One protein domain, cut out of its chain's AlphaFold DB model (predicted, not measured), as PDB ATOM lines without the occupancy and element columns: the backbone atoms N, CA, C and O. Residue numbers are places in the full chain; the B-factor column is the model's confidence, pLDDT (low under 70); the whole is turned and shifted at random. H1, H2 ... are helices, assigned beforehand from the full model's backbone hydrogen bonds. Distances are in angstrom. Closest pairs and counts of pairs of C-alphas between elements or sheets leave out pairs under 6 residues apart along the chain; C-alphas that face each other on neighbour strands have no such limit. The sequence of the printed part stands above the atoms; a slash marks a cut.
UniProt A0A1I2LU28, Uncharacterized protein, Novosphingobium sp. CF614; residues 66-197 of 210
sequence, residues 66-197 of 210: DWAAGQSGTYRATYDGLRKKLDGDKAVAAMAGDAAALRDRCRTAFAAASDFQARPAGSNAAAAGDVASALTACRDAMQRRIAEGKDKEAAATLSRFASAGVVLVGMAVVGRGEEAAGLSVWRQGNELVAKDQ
ATOM      1  N   ASP A  66      39.089  13.231  22.601       75.62
ATOM      2  CA  ASP A  66      39.915  13.891  23.615       75.62
ATOM      3  C   ASP A  66      39.772  15.418  23.533       75.62
ATOM      4  O   ASP A  66      39.711  16.110  24.552       75.62
ATOM      5  N   TRP A  67      39.602  15.958  22.321       78.88
ATOM      6  CA  TRP A  67      39.236  17.358  22.145       78.88
ATOM      7  C   TRP A  67      37.857  17.677  22.730       78.88
ATOM      8  O   TRP A  67      37.727  18.679  23.428       78.88
ATOM      9  N   ALA A  68      36.835  16.848  22.496       77.56
ATOM     10  CA  ALA A  68      35.503  17.045  23.074       77.56
ATOM     11  C   ALA A  68      35.539  16.977  24.610       77.56
ATOM     12  O   ALA A  68      34.902  17.794  25.279       77.56
ATOM     13  N   ALA A  69      36.354  16.088  25.185       79.25
ATOM     14  CA  ALA A  69      36.604  16.039  26.624       79.25
ATOM     15  C   ALA A  69      37.239  17.347  27.137       79.25
ATOM     16  O   ALA A  69      36.729  17.953  28.081       79.25
ATOM     17  N   GLY A  70      38.296  17.840  26.484       76.75
ATOM     18  CA  GLY A  70      38.944  19.103  26.855       76.75
ATOM     19  C   GLY A  70      38.031  20.325  26.695       76.75
ATOM     20  O   GLY A  70      37.960  21.185  27.573       76.75
ATOM     21  N   GLN A  71      37.281  20.394  25.595       80.19
ATOM     22  CA  GLN A  71      36.361  21.498  25.333       80.19
ATOM     23  C   GLN A  71      35.139  21.473  26.235       80.19
ATOM     24  O   GLN A  71      34.728  22.535  26.687       80.19
ATOM     25  N   SER A  72      34.580  20.300  26.548       81.38
ATOM     26  CA  SER A  72      33.458  20.206  27.489       81.38
ATOM     27  C   SER A  72      33.842  20.751  28.866       81.38
ATOM     28  O   SER A  72      33.049  21.473  29.458       81.38
ATOM     29  N   GLY A  73      35.083  20.537  29.324       81.00
ATOM     30  CA  GLY A  73      35.592  21.140  30.562       81.00
ATOM     31  C   GLY A  73      35.641  22.675  30.518       81.00
ATOM     32  O   GLY A  73      35.127  23.341  31.420       81.00
ATOM     33  N   THR A  74      36.204  23.251  29.451       82.00
ATOM     34  CA  THR A  74      36.247  24.715  29.240       82.00
ATOM     35  C   THR A  74      34.844  25.315  29.120       82.00
ATOM     36  O   THR A  74      34.537  26.366  29.695       82.00
ATOM     37  N   TYR A  75      33.969  24.632  28.388       82.56
ATOM     38  CA  TYR A  75      32.593  25.045  28.172       82.56
ATOM     39  C   TYR A  75      31.787  24.979  29.466       82.56
ATOM     40  O   TYR A  75      31.066  25.923  29.770       82.56
ATOM     41  N   ARG A  76      31.973  23.931  30.279       88.38
ATOM     42  CA  ARG A  76      31.383  23.814  31.618       88.38
ATOM     43  C   ARG A  76      31.793  24.979  32.505       88.38
ATOM     44  O   ARG A  76      30.930  25.612  33.093       88.38
ATOM     45  N   ALA A  77      33.086  25.305  32.570       85.12
ATOM     46  CA  ALA A  77      33.563  26.428  33.380       85.12
ATOM     47  C   ALA A  77      32.905  27.757  32.963       85.12
ATOM     48  O   ALA A  77      32.482  28.547  33.809       85.12
ATOM     49  N   THR A  78      32.757  27.974  31.654       83.19
ATOM     50  CA  THR A  78      32.034  29.132  31.108       83.19
ATOM     51  C   THR A  78      30.550  29.093  31.484       83.19
ATOM     52  O   THR A  78      30.005  30.087  31.963       83.19
ATOM     53  N   TYR A  79      29.906  27.938  31.317       86.94
ATOM     54  CA  TYR A  79      28.503  27.704  31.646       86.94
ATOM     55  C   TYR A  79      28.215  27.949  33.133       86.94
ATOM     56  O   TYR A  79      27.260  28.643  33.466       86.94
ATOM     57  N   ASP A  80      29.082  27.486  34.034       90.06
ATOM     58  CA  ASP A  80      28.995  27.745  35.475       90.06
ATOM     59  C   ASP A  80      29.123  29.226  35.819       90.06
ATOM     60  O   ASP A  80      28.365  29.744  36.643       90.06
ATOM     61  N   GLY A  81      30.072  29.922  35.187       85.06
ATOM     62  CA  GLY A  81      30.225  31.364  35.350       85.06
ATOM     63  C   GLY A  81      28.965  32.121  34.929       85.06
ATOM     64  O   GLY A  81      28.535  33.044  35.619       85.06
ATOM     65  N   LEU A  82      28.340  31.705  33.827       82.94
ATOM     66  CA  LEU A  82      27.087  32.282  33.343       82.94
ATOM     67  C   LEU A  82      25.891  31.917  34.233       82.94
ATOM     68  O   LEU A  82      25.077  32.792  34.516       82.94
ATOM     69  N   ARG A  83      25.815  30.684  34.747       89.56
ATOM     70  CA  ARG A  83      24.777  30.258  35.701       89.56
ATOM     71  C   ARG A  83      24.765  31.155  36.938       89.56
ATOM     72  O   ARG A  83      23.714  31.655  37.317       89.56
ATOM     73  N   LYS A  84      25.938  31.450  37.509       86.69
ATOM     74  CA  LYS A  84      26.052  32.367  38.658       86.69
ATOM     75  C   LYS A  84      25.559  33.781  38.339       86.69
ATOM     76  O   LYS A  84      24.979  34.434  39.198       86.69
ATOM     77  N   LYS A  85      25.781  34.267  37.114       84.69
ATOM     78  CA  LYS A  85      25.261  35.575  36.679       84.69
ATOM     79  C   LYS A  85      23.748  35.554  36.493       84.69
ATOM     80  O   LYS A  85      23.093  36.517  36.870       84.69
ATOM     81  N   LEU A  86      23.205  34.461  35.960       85.00
ATOM     82  CA  LEU A  86      21.768  34.250  35.794       85.00
ATOM     83  C   LEU A  86      21.018  34.301  37.135       85.00
ATOM     84  O   LEU A  86      19.868  34.729  37.192       85.00
ATOM     85  N   ASP A  87      21.670  33.895  38.226       76.44
ATOM     86  CA  ASP A  87      21.101  33.997  39.573       76.44
ATOM     87  C   ASP A  87      20.957  35.448  40.059       76.44
ATOM     88  O   ASP A  87      20.041  35.738  40.827       76.44
ATOM     89  N   GLY A  88      21.808  36.357  39.571       80.50
ATOM     90  CA  GLY A  88      21.762  37.795  39.853       80.50
ATOM     91  C   GLY A  88      21.089  38.646  38.769       80.50
ATOM     92  O   GLY A  88      21.043  39.870  38.904       80.50
ATOM     93  N   ASP A  89      20.590  38.035  37.692       88.44
ATOM     94  CA  ASP A  89      19.929  38.749  36.603       88.44
ATOM     95  C   ASP A  89      18.575  39.315  37.058       88.44
ATOM     96  O   ASP A  89      17.731  38.596  37.598       88.44
ATOM     97  N   LYS A  90      18.356  40.618  36.843       89.88
ATOM     98  CA  LYS A  90      17.160  41.317  37.340       89.88
ATOM     99  C   LYS A  90      15.878  40.847  36.656       89.88
ATOM    100  O   LYS A  90      14.862  40.726  37.336       89.88
ATOM    101  N   ALA A  91      15.910  40.582  35.350       88.88
ATOM    102  CA  ALA A  91      14.733  40.140  34.609       88.88
ATOM    103  C   ALA A  91      14.326  38.725  35.044       88.88
ATOM    104  O   ALA A  91      13.151  38.453  35.288       88.88
ATOM    105  N   VAL A  92      15.304  37.835  35.225       90.38
ATOM    106  CA  VAL A  92      15.095  36.473  35.739       90.38
ATOM    107  C   VAL A  92      14.649  36.485  37.206       90.38
ATOM    108  O   VAL A  92      13.777  35.704  37.601       90.38
ATOM    109  N   ALA A  93      15.199  37.378  38.029       91.50
ATOM    110  CA  ALA A  93      14.782  37.545  39.421       91.50
ATOM    111  C   ALA A  93      13.346  38.083  39.544       91.50
ATOM    112  O   ALA A  93      12.626  37.671  40.450       91.50
ATOM    113  N   ALA A  94      12.919  38.947  38.617       92.00
ATOM    114  CA  ALA A  94      11.578  39.529  38.588       92.00
ATOM    115  C   ALA A  94      10.470  38.531  38.202       92.00
ATOM    116  O   ALA A  94       9.292  38.825  38.407       92.00
ATOM    117  N   MET A  95      10.816  37.347  37.677       92.25
ATOM    118  CA  MET A  95       9.840  36.288  37.407       92.25
ATOM    119  C   MET A  95       9.154  35.850  38.711       92.25
ATOM    120  O   MET A  95       9.813  35.389  39.646       92.25
ATOM    121  N   ALA A  96       7.823  35.953  38.748       91.62
ATOM    122  CA  ALA A  96       6.981  35.641  39.903       91.62
ATOM    123  C   ALA A  96       5.897  34.602  39.558       91.62
ATOM    124  O   ALA A  96       5.664  34.293  38.390       91.62
ATOM    125  N   GLY A  97       5.236  34.040  40.574       93.31
ATOM    126  CA  GLY A  97       4.132  33.091  40.379       93.31
ATOM    127  C   GLY A  97       4.538  31.834  39.597       93.31
ATOM    128  O   GLY A  97       5.535  31.183  39.916       93.31
ATOM    129  N   ASP A  98       3.780  31.498  38.553       91.94
ATOM    130  CA  ASP A  98       4.065  30.367  37.656       91.94
ATOM    131  C   ASP A  98       5.424  30.510  36.946       91.94
ATOM    132  O   ASP A  98       6.124  29.517  36.722       91.94
ATOM    133  N   ALA A  99       5.827  31.749  36.649       92.81
ATOM    134  CA  ALA A  99       7.106  32.070  36.033       92.81
ATOM    135  C   ALA A  99       8.278  31.727  36.967       92.81
ATOM    136  O   ALA A  99       9.277  31.167  36.514       92.81
ATOM    137  N   ALA A 100       8.140  31.986  38.274       95.12
ATOM    138  CA  ALA A 100       9.151  31.629  39.272       95.12
ATOM    139  C   ALA A 100       9.336  30.108  39.367       95.12
ATOM    140  O   ALA A 100      10.458  29.614  39.278       95.12
ATOM    141  N   ALA A 101       8.236  29.352  39.443       95.88
ATOM    142  CA  ALA A 101       8.295  27.890  39.476       95.88
ATOM    143  C   ALA A 101       8.931  27.311  38.200       95.88
ATOM    144  O   ALA A 101       9.680  26.333  38.241       95.88
ATOM    145  N   LEU A 102       8.651  27.913  37.041       95.62
ATOM    146  CA  LEU A 102       9.290  27.522  35.792       95.62
ATOM    147  C   LEU A 102      10.791  27.850  35.780       95.62
ATOM    148  O   LEU A 102      11.585  26.982  35.420       95.62
ATOM    149  N   ARG A 103      11.182  29.057  36.203       95.38
ATOM    150  CA  ARG A 103      12.587  29.458  36.361       95.38
ATOM    151  C   ARG A 103      13.343  28.476  37.253       95.38
ATOM    152  O   ARG A 103      14.434  28.051  36.891       95.38
ATOM    153  N   ASP A 104      12.770  28.092  38.388       95.38
ATOM    154  CA  ASP A 104      13.441  27.211  39.345       95.38
ATOM    155  C   ASP A 104      13.618  25.792  38.773       95.38
ATOM    156  O   ASP A 104      14.694  25.208  38.896       95.38
ATOM    157  N   ARG A 105      12.634  25.274  38.021       95.69
ATOM    158  CA  ARG A 105      12.799  24.022  37.253       95.69
ATOM    159  C   ARG A 105      13.912  24.116  36.208       95.69
ATOM    160  O   ARG A 105      14.712  23.191  36.087       95.69
ATOM    161  N   CYS A 106      13.987  25.229  35.479       96.50
ATOM    162  CA  CYS A 106      15.074  25.486  34.537       96.50
ATOM    163  C   CYS A 106      16.439  25.499  35.242       96.50
ATOM    164  O   CYS A 106      17.366  24.837  34.785       96.50
ATOM    165  N   ARG A 107      16.554  26.168  36.399       95.38
ATOM    166  CA  ARG A 107      17.785  26.192  37.211       95.38
ATOM    167  C   ARG A 107      18.229  24.795  37.645       95.38
ATOM    168  O   ARG A 107      19.421  24.499  37.574       95.38
ATOM    169  N   THR A 108      17.296  23.919  38.013       95.94
ATOM    170  CA  THR A 108      17.605  22.512  38.309       95.94
ATOM    171  C   THR A 108      18.180  21.786  37.092       95.94
ATOM    172  O   THR A 108      19.194  21.099  37.214       95.94
ATOM    173  N   ALA A 109      17.595  21.971  35.903       96.62
ATOM    174  CA  ALA A 109      18.120  21.376  34.671       96.62
ATOM    175  C   ALA A 109      19.524  21.909  34.325       96.62
ATOM    176  O   ALA A 109      20.403  21.146  33.931       96.62
ATOM    177  N   PHE A 110      19.767  23.204  34.539       95.56
ATOM    178  CA  PHE A 110      21.075  23.828  34.332       95.56
ATOM    179  C   PHE A 110      22.144  23.283  35.277       95.56
ATOM    180  O   PHE A 110      23.272  23.024  34.859       95.56
ATOM    181  N   ALA A 111      21.796  23.088  36.550       94.75
ATOM    182  CA  ALA A 111      22.694  22.459  37.508       94.75
ATOM    183  C   ALA A 111      23.032  21.027  37.085       94.75
ATOM    184  O   ALA A 111      24.208  20.684  36.994       94.75
ATOM    185  N   ALA A 112      22.023  20.243  36.696       94.38
ATOM    186  CA  ALA A 112      22.228  18.881  36.218       94.38
ATOM    187  C   ALA A 112      23.139  18.812  34.979       94.38
ATOM    188  O   ALA A 112      23.938  17.885  34.870       94.38
ATOM    189  N   ALA A 113      23.055  19.792  34.072       93.50
ATOM    190  CA  ALA A 113      23.937  19.897  32.910       93.50
ATOM    191  C   ALA A 113      25.399  20.159  33.302       93.50
ATOM    192  O   ALA A 113      26.300  19.506  32.778       93.50
ATOM    193  N   SER A 114      25.638  21.079  34.243       91.56
ATOM    194  CA  SER A 114      26.995  21.375  34.717       91.56
ATOM    195  C   SER A 114      27.607  20.202  35.487       91.56
ATOM    196  O   SER A 114      28.733  19.768  35.221       91.56
ATOM    197  N   ASP A 115      26.818  19.613  36.382       91.06
ATOM    198  CA  ASP A 115      27.251  18.508  37.234       91.06
ATOM    199  C   ASP A 115      27.367  17.192  36.452       91.06
ATOM    200  O   ASP A 115      27.980  16.235  36.931       91.06
ATOM    201  N   PHE A 116      26.834  17.135  35.223       88.88
ATOM    202  CA  PHE A 116      26.845  15.934  34.394       88.88
ATOM    203  C   PHE A 116      28.254  15.359  34.258       88.88
ATOM    204  O   PHE A 116      28.436  14.156  34.455       88.88
ATOM    205  N   GLN A 117      29.256  16.215  34.005       77.06
ATOM    206  CA  GLN A 117      30.654  15.811  33.823       77.06
ATOM    207  C   GLN A 117      31.307  15.288  35.117       77.06
ATOM    208  O   GLN A 117      32.226  14.475  35.038       77.06
ATOM    209  N   ALA A 118      30.817  15.704  36.290       74.88
ATOM    210  CA  ALA A 118      31.303  15.245  37.595       74.88
ATOM    211  C   ALA A 118      30.747  13.867  38.000       74.88
ATOM    212  O   ALA A 118      31.252  13.252  38.938       74.88
ATOM    213  N   ARG A 119      29.724  13.363  37.296       70.62
ATOM    214  CA  ARG A 119      29.208  12.007  37.519       70.62
ATOM    215  C   ARG A 119      30.250  10.937  37.128       70.62
ATOM    216  O   ARG A 119      31.008  11.170  36.185       70.62
ATOM    217  N   PRO A 120      30.277   9.765  37.795       64.94
ATOM    218  CA  PRO A 120      31.217   8.687  37.482       64.94
ATOM    219  C   PRO A 120      31.165   8.266  36.007       64.94
ATOM    220  O   PRO A 120      30.092   8.265  35.391       64.94
ATOM    221  N   ALA A 121      32.312   7.876  35.444       53.91
ATOM    222  CA  ALA A 121      32.364   7.228  34.133       53.91
ATOM    223  C   ALA A 121      31.486   5.958  34.164       53.91
ATOM    224  O   ALA A 121      31.595   5.167  35.096       53.91
ATOM    225  N   GLY A 122      30.567   5.816  33.203       51.97
ATOM    226  CA  GLY A 122      29.470   4.832  33.245       51.97
ATOM    227  C   GLY A 122      28.093   5.427  33.583       51.97
ATOM    228  O   GLY A 122      27.105   4.709  33.657       51.97
ATOM    229  N   SER A 123      27.999   6.747  33.776       55.88
ATOM    230  CA  SER A 123      26.716   7.464  33.776       55.88
ATOM    231  C   SER A 123      26.204   7.593  32.335       55.88
ATOM    232  O   SER A 123      26.541   8.554  31.644       55.88
ATOM    233  N   ASN A 124      25.438   6.581  31.928       68.00
ATOM    234  CA  ASN A 124      24.975   6.243  30.576       68.00
ATOM    235  C   ASN A 124      24.367   7.398  29.752       68.00
ATOM    236  O   ASN A 124      23.742   8.307  30.307       68.00
ATOM    237  N   ALA A 125      24.381   7.252  28.419       73.81
ATOM    238  CA  ALA A 125      23.559   7.987  27.446       73.81
ATOM    239  C   ALA A 125      22.108   8.261  27.889       73.81
ATOM    240  O   ALA A 125      21.560   9.311  27.562       73.81
ATOM    241  N   ALA A 126      21.489   7.363  28.663       83.56
ATOM    242  CA  ALA A 126      20.156   7.572  29.232       83.56
ATOM    243  C   ALA A 126      20.096   8.812  30.142       83.56
ATOM    244  O   ALA A 126      19.250   9.680  29.956       83.56
ATOM    245  N   ALA A 127      21.061   8.962  31.055       88.44
ATOM    246  CA  ALA A 127      21.134  10.121  31.938       88.44
ATOM    247  C   ALA A 127      21.420  11.416  31.162       88.44
ATOM    248  O   ALA A 127      20.978  12.490  31.569       88.44
ATOM    249  N   ALA A 128      22.166  11.332  30.056       89.69
ATOM    250  CA  ALA A 128      22.345  12.462  29.150       89.69
ATOM    251  C   ALA A 128      21.030  12.837  28.458       89.69
ATOM    252  O   ALA A 128      20.697  14.018  28.390       89.69
ATOM    253  N   GLY A 129      20.270  11.837  28.001       90.56
ATOM    254  CA  GLY A 129      18.942  12.003  27.415       90.56
ATOM    255  C   GLY A 129      17.952  12.655  28.378       90.56
ATOM    256  O   GLY A 129      17.236  13.572  27.978       90.56
ATOM    257  N   ASP A 130      17.966  12.268  29.654       93.19
ATOM    258  CA  ASP A 130      17.111  12.865  30.687       93.19
ATOM    259  C   ASP A 130      17.438  14.347  30.905       93.19
ATOM    260  O   ASP A 130      16.546  15.198  30.910       93.19
ATOM    261  N   VAL A 131      18.729  14.682  31.037       95.19
ATOM    262  CA  VAL A 131      19.164  16.076  31.213       95.19
ATOM    263  C   VAL A 131      18.861  16.899  29.957       95.19
ATOM    264  O   VAL A 131      18.302  17.991  30.067       95.19
ATOM    265  N   ALA A 132      19.155  16.378  28.764       94.56
ATOM    266  CA  ALA A 132      18.846  17.039  27.496       94.56
ATOM    267  C   ALA A 132      17.336  17.272  27.316       94.56
ATOM    268  O   ALA A 132      16.924  18.348  26.873       94.56
ATOM    269  N   SER A 133      16.503  16.312  27.722       96.12
ATOM    270  CA  SER A 133      15.042  16.434  27.686       96.12
ATOM    271  C   SER A 133      14.540  17.496  28.662       96.12
ATOM    272  O   SER A 133      13.711  18.325  28.287       96.12
ATOM    273  N   ALA A 134      15.077  17.544  29.885       97.50
ATOM    274  CA  ALA A 134      14.722  18.568  30.870       97.50
ATOM    275  C   ALA A 134      15.094  19.985  30.395       97.50
ATOM    276  O   ALA A 134      14.307  20.923  30.544       97.50
ATOM    277  N   LEU A 135      16.265  20.141  29.774       97.69
ATOM    278  CA  LEU A 135      16.698  21.401  29.167       97.69
ATOM    279  C   LEU A 135      15.805  21.790  27.983       97.69
ATOM    280  O   LEU A 135      15.343  22.925  27.913       97.69
ATOM    281  N   THR A 136      15.491  20.851  27.090       96.81
ATOM    282  CA  THR A 136      14.590  21.100  25.951       96.81
ATOM    283  C   THR A 136      13.197  21.514  26.428       96.81
ATOM    284  O   THR A 136      12.647  22.503  25.952       96.81
ATOM    285  N   ALA A 137      12.655  20.848  27.451       97.50
ATOM    286  CA  ALA A 137      11.372  21.217  28.044       97.50
ATOM    287  C   ALA A 137      11.395  22.625  28.668       97.50
ATOM    288  O   ALA A 137      10.435  23.385  28.511       97.50
ATOM    289  N   CYS A 138      12.491  22.996  29.344       97.50
ATOM    290  CA  CYS A 138      12.700  24.360  29.834       97.50
ATOM    291  C   CYS A 138      12.687  25.370  28.676       97.50
ATOM    292  O   CYS A 138      11.932  26.344  28.720       97.50
ATOM    293  N   ARG A 139      13.472  25.115  27.622       96.31
ATOM    294  CA  ARG A 139      13.536  25.957  26.423       96.31
ATOM    295  C   ARG A 139      12.151  26.163  25.813       96.31
ATOM    296  O   ARG A 139      11.733  27.300  25.614       96.31
ATOM    297  N   ASP A 140      11.412  25.090  25.562       96.81
ATOM    298  CA  ASP A 140      10.108  25.161  24.898       96.81
ATOM    299  C   ASP A 140       9.048  25.857  25.765       96.81
ATOM    300  O   ASP A 140       8.157  26.542  25.258       96.81
ATOM    301  N   ALA A 141       9.136  25.731  27.090       97.12
ATOM    302  CA  ALA A 141       8.316  26.520  28.001       97.12
ATOM    303  C   ALA A 141       8.649  28.021  27.921       97.12
ATOM    304  O   ALA A 141       7.733  28.840  27.883       97.12
ATOM    305  N   MET A 142       9.929  28.390  27.823       95.56
ATOM    306  CA  MET A 142      10.335  29.789  27.647       95.56
ATOM    307  C   MET A 142       9.934  30.352  26.286       95.56
ATOM    308  O   MET A 142       9.423  31.466  26.221       95.56
ATOM    309  N   GLN A 143      10.081  29.579  25.209       94.31
ATOM    310  CA  GLN A 143       9.647  29.990  23.872       94.31
ATOM    311  C   GLN A 143       8.140  30.274  23.823       94.31
ATOM    312  O   GLN A 143       7.717  31.267  23.231       94.31
ATOM    313  N   ARG A 144       7.323  29.479  24.527       96.25
ATOM    314  CA  ARG A 144       5.890  29.771  24.695       96.25
ATOM    315  C   ARG A 144       5.644  31.094  25.419       96.25
ATOM    316  O   ARG A 144       4.844  31.890  24.943       96.25
ATOM    317  N   ARG A 145       6.375  31.386  26.502       94.69
ATOM    318  CA  ARG A 145       6.261  32.686  27.191       94.69
ATOM    319  C   ARG A 145       6.631  33.857  26.282       94.69
ATOM    320  O   ARG A 145       5.918  34.855  26.276       94.69
ATOM    321  N   ILE A 146       7.686  33.719  25.472       92.81
ATOM    322  CA  ILE A 146       8.083  34.728  24.477       92.81
ATOM    323  C   ILE A 146       6.944  34.972  23.479       92.81
ATOM    324  O   ILE A 146       6.594  36.128  23.237       92.81
ATOM    325  N   ALA A 147       6.341  33.903  22.946       93.50
ATOM    326  CA  ALA A 147       5.215  33.983  22.014       93.50
ATOM    327  C   ALA A 147       3.964  34.625  22.645       93.50
ATOM    328  O   ALA A 147       3.285  35.418  21.999       93.50
ATOM    329  N   GLU A 148       3.700  34.352  23.925       95.38
ATOM    330  CA  GLU A 148       2.629  34.979  24.718       95.38
ATOM    331  C   GLU A 148       2.958  36.415  25.165       95.38
ATOM    332  O   GLU A 148       2.127  37.093  25.766       95.38
ATOM    333  N   GLY A 149       4.178  36.883  24.908       92.56
ATOM    334  CA  GLY A 149       4.649  38.207  25.287       92.56
ATOM    335  C   GLY A 149       4.980  38.393  26.770       92.56
ATOM    336  O   GLY A 149       5.135  39.532  27.207       92.56
ATOM    337  N   LYS A 150       5.131  37.303  27.528       91.50
ATOM    338  CA  LYS A 150       5.450  37.300  28.962       91.50
ATOM    339  C   LYS A 150       6.953  37.184  29.192       91.50
ATOM    340  O   LYS A 150       7.614  36.369  28.554       91.50
ATOM    341  N   ASP A 151       7.475  37.976  30.130       89.12
ATOM    342  CA  ASP A 151       8.864  37.907  30.611       89.12
ATOM    343  C   ASP A 151       9.908  37.840  29.484       89.12
ATOM    344  O   ASP A 151      10.899  37.127  29.607       89.12
ATOM    345  N   LYS A 152       9.672  38.530  28.356       88.81
ATOM    346  CA  LYS A 152      10.381  38.289  27.083       88.81
ATOM    347  C   LYS A 152      11.903  38.221  27.234       88.81
ATOM    348  O   LYS A 152      12.529  37.334  26.664       88.81
ATOM    349  N   GLU A 153      12.483  39.135  28.008       87.75
ATOM    350  CA  GLU A 153      13.926  39.188  28.260       87.75
ATOM    351  C   GLU A 153      14.423  37.992  29.085       87.75
ATOM    352  O   GLU A 153      15.355  37.293  28.675       87.75
ATOM    353  N   ALA A 154      13.765  37.700  30.210       90.25
ATOM    354  CA  ALA A 154      14.106  36.566  31.064       90.25
ATOM    355  C   ALA A 154      13.900  35.232  30.330       90.25
ATOM    356  O   ALA A 154      14.766  34.361  30.358       90.25
ATOM    357  N   ALA A 155      12.788  35.091  29.609       92.38
ATOM    358  CA  ALA A 155      12.464  33.905  28.836       92.38
ATOM    359  C   ALA A 155      13.459  33.688  27.685       92.38
ATOM    360  O   ALA A 155      13.950  32.574  27.509       92.38
ATOM    361  N   ALA A 156      13.841  34.738  26.950       89.31
ATOM    362  CA  ALA A 156      14.878  34.637  25.920       89.31
ATOM    363  C   ALA A 156      16.225  34.202  26.512       89.31
ATOM    364  O   ALA A 156      16.895  33.328  25.956       89.31
ATOM    365  N   THR A 157      16.601  34.763  27.661       88.81
ATOM    366  CA  THR A 157      17.840  34.412  28.365       88.81
ATOM    367  C   THR A 157      17.837  32.949  28.811       88.81
ATOM    368  O   THR A 157      18.765  32.205  28.495       88.81
ATOM    369  N   LEU A 158      16.770  32.503  29.482       92.50
ATOM    370  CA  LEU A 158      16.625  31.129  29.970       92.50
ATOM    371  C   LEU A 158      16.545  30.110  28.823       92.50
ATOM    372  O   LEU A 158      17.126  29.033  28.929       92.50
ATOM    373  N   SER A 159      15.889  30.461  27.714       92.19
ATOM    374  CA  SER A 159      15.801  29.629  26.507       92.19
ATOM    375  C   SER A 159      17.182  29.357  25.902       92.19
ATOM    376  O   SER A 159      17.587  28.203  25.756       92.19
ATOM    377  N   ARG A 160      17.974  30.414  25.669       87.50
ATOM    378  CA  ARG A 160      19.349  30.286  25.150       87.50
ATOM    379  C   ARG A 160      20.236  29.477  26.091       87.50
ATOM    380  O   ARG A 160      21.036  28.655  25.643       87.50
ATOM    381  N   PHE A 161      20.086  29.692  27.396       90.38
ATOM    382  CA  PHE A 161      20.858  28.983  28.412       90.38
ATOM    383  C   PHE A 161      20.522  27.484  28.480       90.38
ATOM    384  O   PHE A 161      21.396  26.653  28.744       90.38
ATOM    385  N   ALA A 162      19.276  27.115  28.184       93.88
ATOM    386  CA  ALA A 162      18.867  25.725  28.065       93.88
ATOM    387  C   ALA A 162      19.494  25.045  26.839       93.88
ATOM    388  O   ALA A 162      20.127  23.998  26.981       93.88
ATOM    389  N   SER A 163      19.411  25.670  25.663       89.75
ATOM    390  CA  SER A 163      20.005  25.164  24.414       89.75
ATOM    391  C   SER A 163      21.519  24.974  24.529       89.75
ATOM    392  O   SER A 163      22.068  23.943  24.138       89.75
ATOM    393  N   ALA A 164      22.190  25.927  25.175       88.31
ATOM    394  CA  ALA A 164      23.595  25.847  25.554       88.31
ATOM    395  C   ALA A 164      23.937  24.622  26.417       88.31
ATOM    396  O   ALA A 164      24.967  23.979  26.203       88.31
ATOM    397  N   GLY A 165      23.079  24.304  27.390       91.25
ATOM    398  CA  GLY A 165      23.252  23.151  28.269       91.25
ATOM    399  C   GLY A 165      23.171  21.825  27.510       91.25
ATOM    400  O   GLY A 165      23.927  20.908  27.816       91.25
ATOM    401  N   VAL A 166      22.316  21.731  26.484       91.69
ATOM    402  CA  VAL A 166      22.184  20.512  25.663       91.69
ATOM    403  C   VAL A 166      23.493  20.234  24.919       91.69
ATOM    404  O   VAL A 166      23.977  19.103  24.917       91.69
ATOM    405  N   VAL A 167      24.125  21.278  24.372       88.44
ATOM    406  CA  VAL A 167      25.454  21.180  23.745       88.44
ATOM    407  C   VAL A 167      26.503  20.682  24.743       88.44
ATOM    408  O   VAL A 167      27.236  19.744  24.432       88.44
ATOM    409  N   LEU A 168      26.548  21.259  25.950       89.31
ATOM    410  CA  LEU A 168      27.488  20.848  26.999       89.31
ATOM    411  C   LEU A 168      27.354  19.355  27.331       89.31
ATOM    412  O   LEU A 168      28.359  18.645  27.386       89.31
ATOM    413  N   VAL A 169      26.121  18.875  27.516       91.25
ATOM    414  CA  VAL A 169      25.845  17.460  27.804       91.25
ATOM    415  C   VAL A 169      26.322  16.579  26.650       91.25
ATOM    416  O   VAL A 169      27.055  15.623  26.890       91.25
ATOM    417  N   GLY A 170      25.993  16.927  25.403       89.31
ATOM    418  CA  GLY A 170      26.440  16.177  24.226       89.31
ATOM    419  C   GLY A 170      27.966  16.075  24.128       89.31
ATOM    420  O   GLY A 170      28.506  14.978  23.991       89.31
ATOM    421  N   MET A 171      28.677  17.193  24.301       85.50
ATOM    422  CA  MET A 171      30.146  17.221  24.302       85.50
ATOM    423  C   MET A 171      30.749  16.369  25.427       85.50
ATOM    424  O   MET A 171      31.740  15.672  25.207       85.50
ATOM    425  N   ALA A 172      30.155  16.401  26.623       88.31
ATOM    426  CA  ALA A 172      30.617  15.612  27.761       88.31
ATOM    427  C   ALA A 172      30.437  14.102  27.532       88.31
ATOM    428  O   ALA A 172      31.304  13.321  27.917       88.31
ATOM    429  N   VAL A 173      29.342  13.687  26.886       88.50
ATOM    430  CA  VAL A 173      29.086  12.282  26.519       88.50
ATOM    431  C   VAL A 173      30.080  11.801  25.460       88.50
ATOM    432  O   VAL A 173      30.680  10.740  25.631       88.50
ATOM    433  N   VAL A 174      30.337  12.606  24.420       85.75
ATOM    434  CA  VAL A 174      31.381  12.293  23.426       85.75
ATOM    435  C   VAL A 174      32.742  12.155  24.108       85.75
ATOM    436  O   VAL A 174      33.429  11.159  23.906       85.75
ATOM    437  N   GLY A 175      33.111  13.095  24.984       83.56
ATOM    438  CA  GLY A 175      34.373  13.051  25.730       83.56
ATOM    439  C   GLY A 175      34.544  11.824  26.639       83.56
ATOM    440  O   GLY A 175      35.662  11.510  27.032       83.56
ATOM    441  N   ARG A 176      33.455  11.109  26.954       84.31
ATOM    442  CA  ARG A 176      33.454   9.859  27.733       84.31
ATOM    443  C   ARG A 176      33.523   8.595  26.875       84.31
ATOM    444  O   ARG A 176      33.586   7.505  27.430       84.31
ATOM    445  N   GLY A 177      33.529   8.732  25.549       82.81
ATOM    446  CA  GLY A 177      33.598   7.615  24.605       82.81
ATOM    447  C   GLY A 177      32.243   7.097  24.115       82.81
ATOM    448  O   GLY A 177      32.216   6.164  23.320       82.81
ATOM    449  N   GLU A 178      31.121   7.706  24.514       85.19
ATOM    450  CA  GLU A 178      29.780   7.361  24.014       85.19
ATOM    451  C   GLU A 178      29.421   8.213  22.779       85.19
ATOM    452  O   GLU A 178      28.428   8.942  22.751       85.19
ATOM    453  N   GLU A 179      30.263   8.160  21.746       80.69
ATOM    454  CA  GLU A 179      30.254   9.120  20.633       80.69
ATOM    455  C   GLU A 179      28.905   9.212  19.907       80.69
ATOM    456  O   GLU A 179      28.397  10.311  19.706       80.69
ATOM    457  N   ALA A 180      28.278   8.081  19.562       81.31
ATOM    458  CA  ALA A 180      27.010   8.077  18.825       81.31
ATOM    459  C   ALA A 180      25.875   8.781  19.594       81.31
ATOM    460  O   ALA A 180      25.156   9.611  19.033       81.31
ATOM    461  N   ALA A 181      25.743   8.487  20.892       83.25
ATOM    462  CA  ALA A 181      24.745   9.117  21.750       83.25
ATOM    463  C   ALA A 181      25.067  10.599  21.990       83.25
ATOM    464  O   ALA A 181      24.194  11.459  21.867       83.25
ATOM    465  N   GLY A 182      26.334  10.914  22.271       85.50
ATOM    466  CA  GLY A 182      26.778  12.283  22.514       85.50
ATOM    467  C   GLY A 182      26.614  13.187  21.295       85.50
ATOM    468  O   GLY A 182      26.172  14.326  21.435       85.50
ATOM    469  N   LEU A 183      26.883  12.674  20.093       82.75
ATOM    470  CA  LEU A 183      26.705  13.417  18.846       82.75
ATOM    471  C   LEU A 183      25.245  13.707  18.529       82.75
ATOM    472  O   LEU A 183      24.940  14.791  18.035       82.75
ATOM    473  N   SER A 184      24.342  12.775  18.836       84.56
ATOM    474  CA  SER A 184      22.904  13.005  18.689       84.56
ATOM    475  C   SER A 184      22.436  14.166  19.573       84.56
ATOM    476  O   SER A 184      21.825  15.111  19.070       84.56
ATOM    477  N   VAL A 185      22.808  14.153  20.858       87.88
ATOM    478  CA  VAL A 185      22.469  15.222  21.812       87.88
ATOM    479  C   VAL A 185      23.127  16.547  21.421       87.88
ATOM    480  O   VAL A 185      22.483  17.595  21.431       87.88
ATOM    481  N   TRP A 186      24.398  16.525  21.025       85.69
ATOM    482  CA  TRP A 186      25.105  17.735  20.611       85.69
ATOM    483  C   TRP A 186      24.454  18.365  19.374       85.69
ATOM    484  O   TRP A 186      24.185  19.568  19.370       85.69
ATOM    485  N   ARG A 187      24.115  17.566  18.355       81.88
ATOM    486  CA  ARG A 187      23.411  18.054  17.161       81.88
ATOM    487  C   ARG A 187      22.089  18.724  17.525       81.88
ATOM    488  O   ARG A 187      21.853  19.849  17.093       81.88
ATOM    489  N   GLN A 188      21.288  18.085  18.378       85.19
ATOM    490  CA  GLN A 188      20.053  18.677  18.890       85.19
ATOM    491  C   GLN A 188      20.326  20.038  19.543       85.19
ATOM    492  O   GLN A 188      19.682  21.025  19.199       85.19
ATOM    493  N   GLY A 189      21.315  20.126  20.435       84.12
ATOM    494  CA  GLY A 189      21.691  21.386  21.080       84.12
ATOM    495  C   GLY A 189      22.058  22.486  20.080       84.12
ATOM    496  O   GLY A 189      21.624  23.625  20.235       84.12
ATOM    497  N   ASN A 190      22.787  22.147  19.016       78.88
ATOM    498  CA  ASN A 190      23.171  23.097  17.969       78.88
ATOM    499  C   ASN A 190      21.974  23.614  17.172       78.88
ATOM    500  O   ASN A 190      21.897  24.807  16.887       78.88
ATOM    501  N   GLU A 191      21.030  22.736  16.837       80.94
ATOM    502  CA  GLU A 191      19.791  23.124  16.162       80.94
ATOM    503  C   GLU A 191      18.942  24.053  17.036       80.94
ATOM    504  O   GLU A 191      18.382  25.033  16.541       80.94
ATOM    505  N   LEU A 192      18.851  23.770  18.340       84.00
ATOM    506  CA  LEU A 192      18.137  24.623  19.291       84.00
ATOM    507  C   LEU A 192      18.815  25.994  19.417       84.00
ATOM    508  O   LEU A 192      18.142  27.021  19.334       84.00
ATOM    509  N   VAL A 193      20.145  26.016  19.529       78.62
ATOM    510  CA  VAL A 193      20.951  27.244  19.549       78.62
ATOM    511  C   VAL A 193      20.720  28.085  18.291       78.62
ATOM    512  O   VAL A 193      20.457  29.283  18.403       78.62
ATOM    513  N   ALA A 194      20.765  27.475  17.104       74.44
ATOM    514  CA  ALA A 194      20.560  28.179  15.840       74.44
ATOM    515  C   ALA A 194      19.160  28.811  15.740       74.44
ATOM    516  O   ALA A 194      19.016  29.908  15.201       74.44
ATOM    517  N   LYS A 195      18.138  28.145  16.297       78.06
ATOM    518  CA  LYS A 195      16.763  28.666  16.378       78.06
ATOM    519  C   LYS A 195      16.628  29.825  17.365       78.06
ATOM    520  O   LYS A 195      15.848  30.738  17.117       78.06
ATOM    521  N   ASP A 196      17.353  29.789  18.482       72.31
ATOM    522  CA  ASP A 196      17.243  30.812  19.530       72.31
ATOM    523  C   ASP A 196      18.030  32.089  19.201       72.31
ATOM    524  O   ASP A 196      17.703  33.165  19.718       72.31
ATOM    525  N   GLN A 197      19.051  31.983  18.343       66.31
ATOM    526  CA  GLN A 197      19.754  33.114  17.746       66.31
ATOM    527  C   GLN A 197      20.599  32.654  16.533       66.31
ATOM    528  O   GLN A 197      21.565  31.902  16.707       66.31
TER     529      GLN A 197
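Overview. This is residues 66 to 197 of the 210 residues of an uncharacterized protein of Novosphingobium sp. CF614 (UniProt A0A1I2LU28). What is the shape? It is an elongated up-and-down bundle, each helix running against the one before: H1, H3, H4 and H6 stand partway round H5, with little H2 at one end. What makes it? The printed part has 132 residues, class all helix, with six named helices, H1 to H6 in order; it is compact, radius of gyration of the C-alphas 14.3 A, spanning 42 by 24 by 22 A.

Along the chain. Where is the longest helix? H5, residues 152 to 175, runs 34.8 A from C-alpha 152 at (10.381, 38.289, 27.083). Where are the others? H1 is residues 66 to 87, 31.8 A, from C-alpha 66 at (39.915, 13.891, 23.615); H2 90 to 93, 4.9 A; H3 98 to 118, 31.2 A; H4 125 to 147, 32.3 A; H6 179 to 196, 25.3 A.

Arrangement. What touches the hub, H5? H1, H2, H3, H4 and H6 touch it; the closest C-alphas are, for instance, those of Ala 69 of H1 and Gly 175, 3.8 A, of Trp 186 of H6 and Gly 170, 4.2 A, and of Arg 139 of H4 and Ser 159, 4.3 A, and H5 forms a hairpin with H4 and another with H6. Are backbones complete? Every O i to N i+4 pair is within hydrogen-bond range in H1, H4, H5 and H6, and 15 of 17 in H3; H2 is too short for one.

Size, cuts and confidence. Any cut? The printed part has no cut. Where is confidence low? Residues 120 to 124 and 197 are under 70.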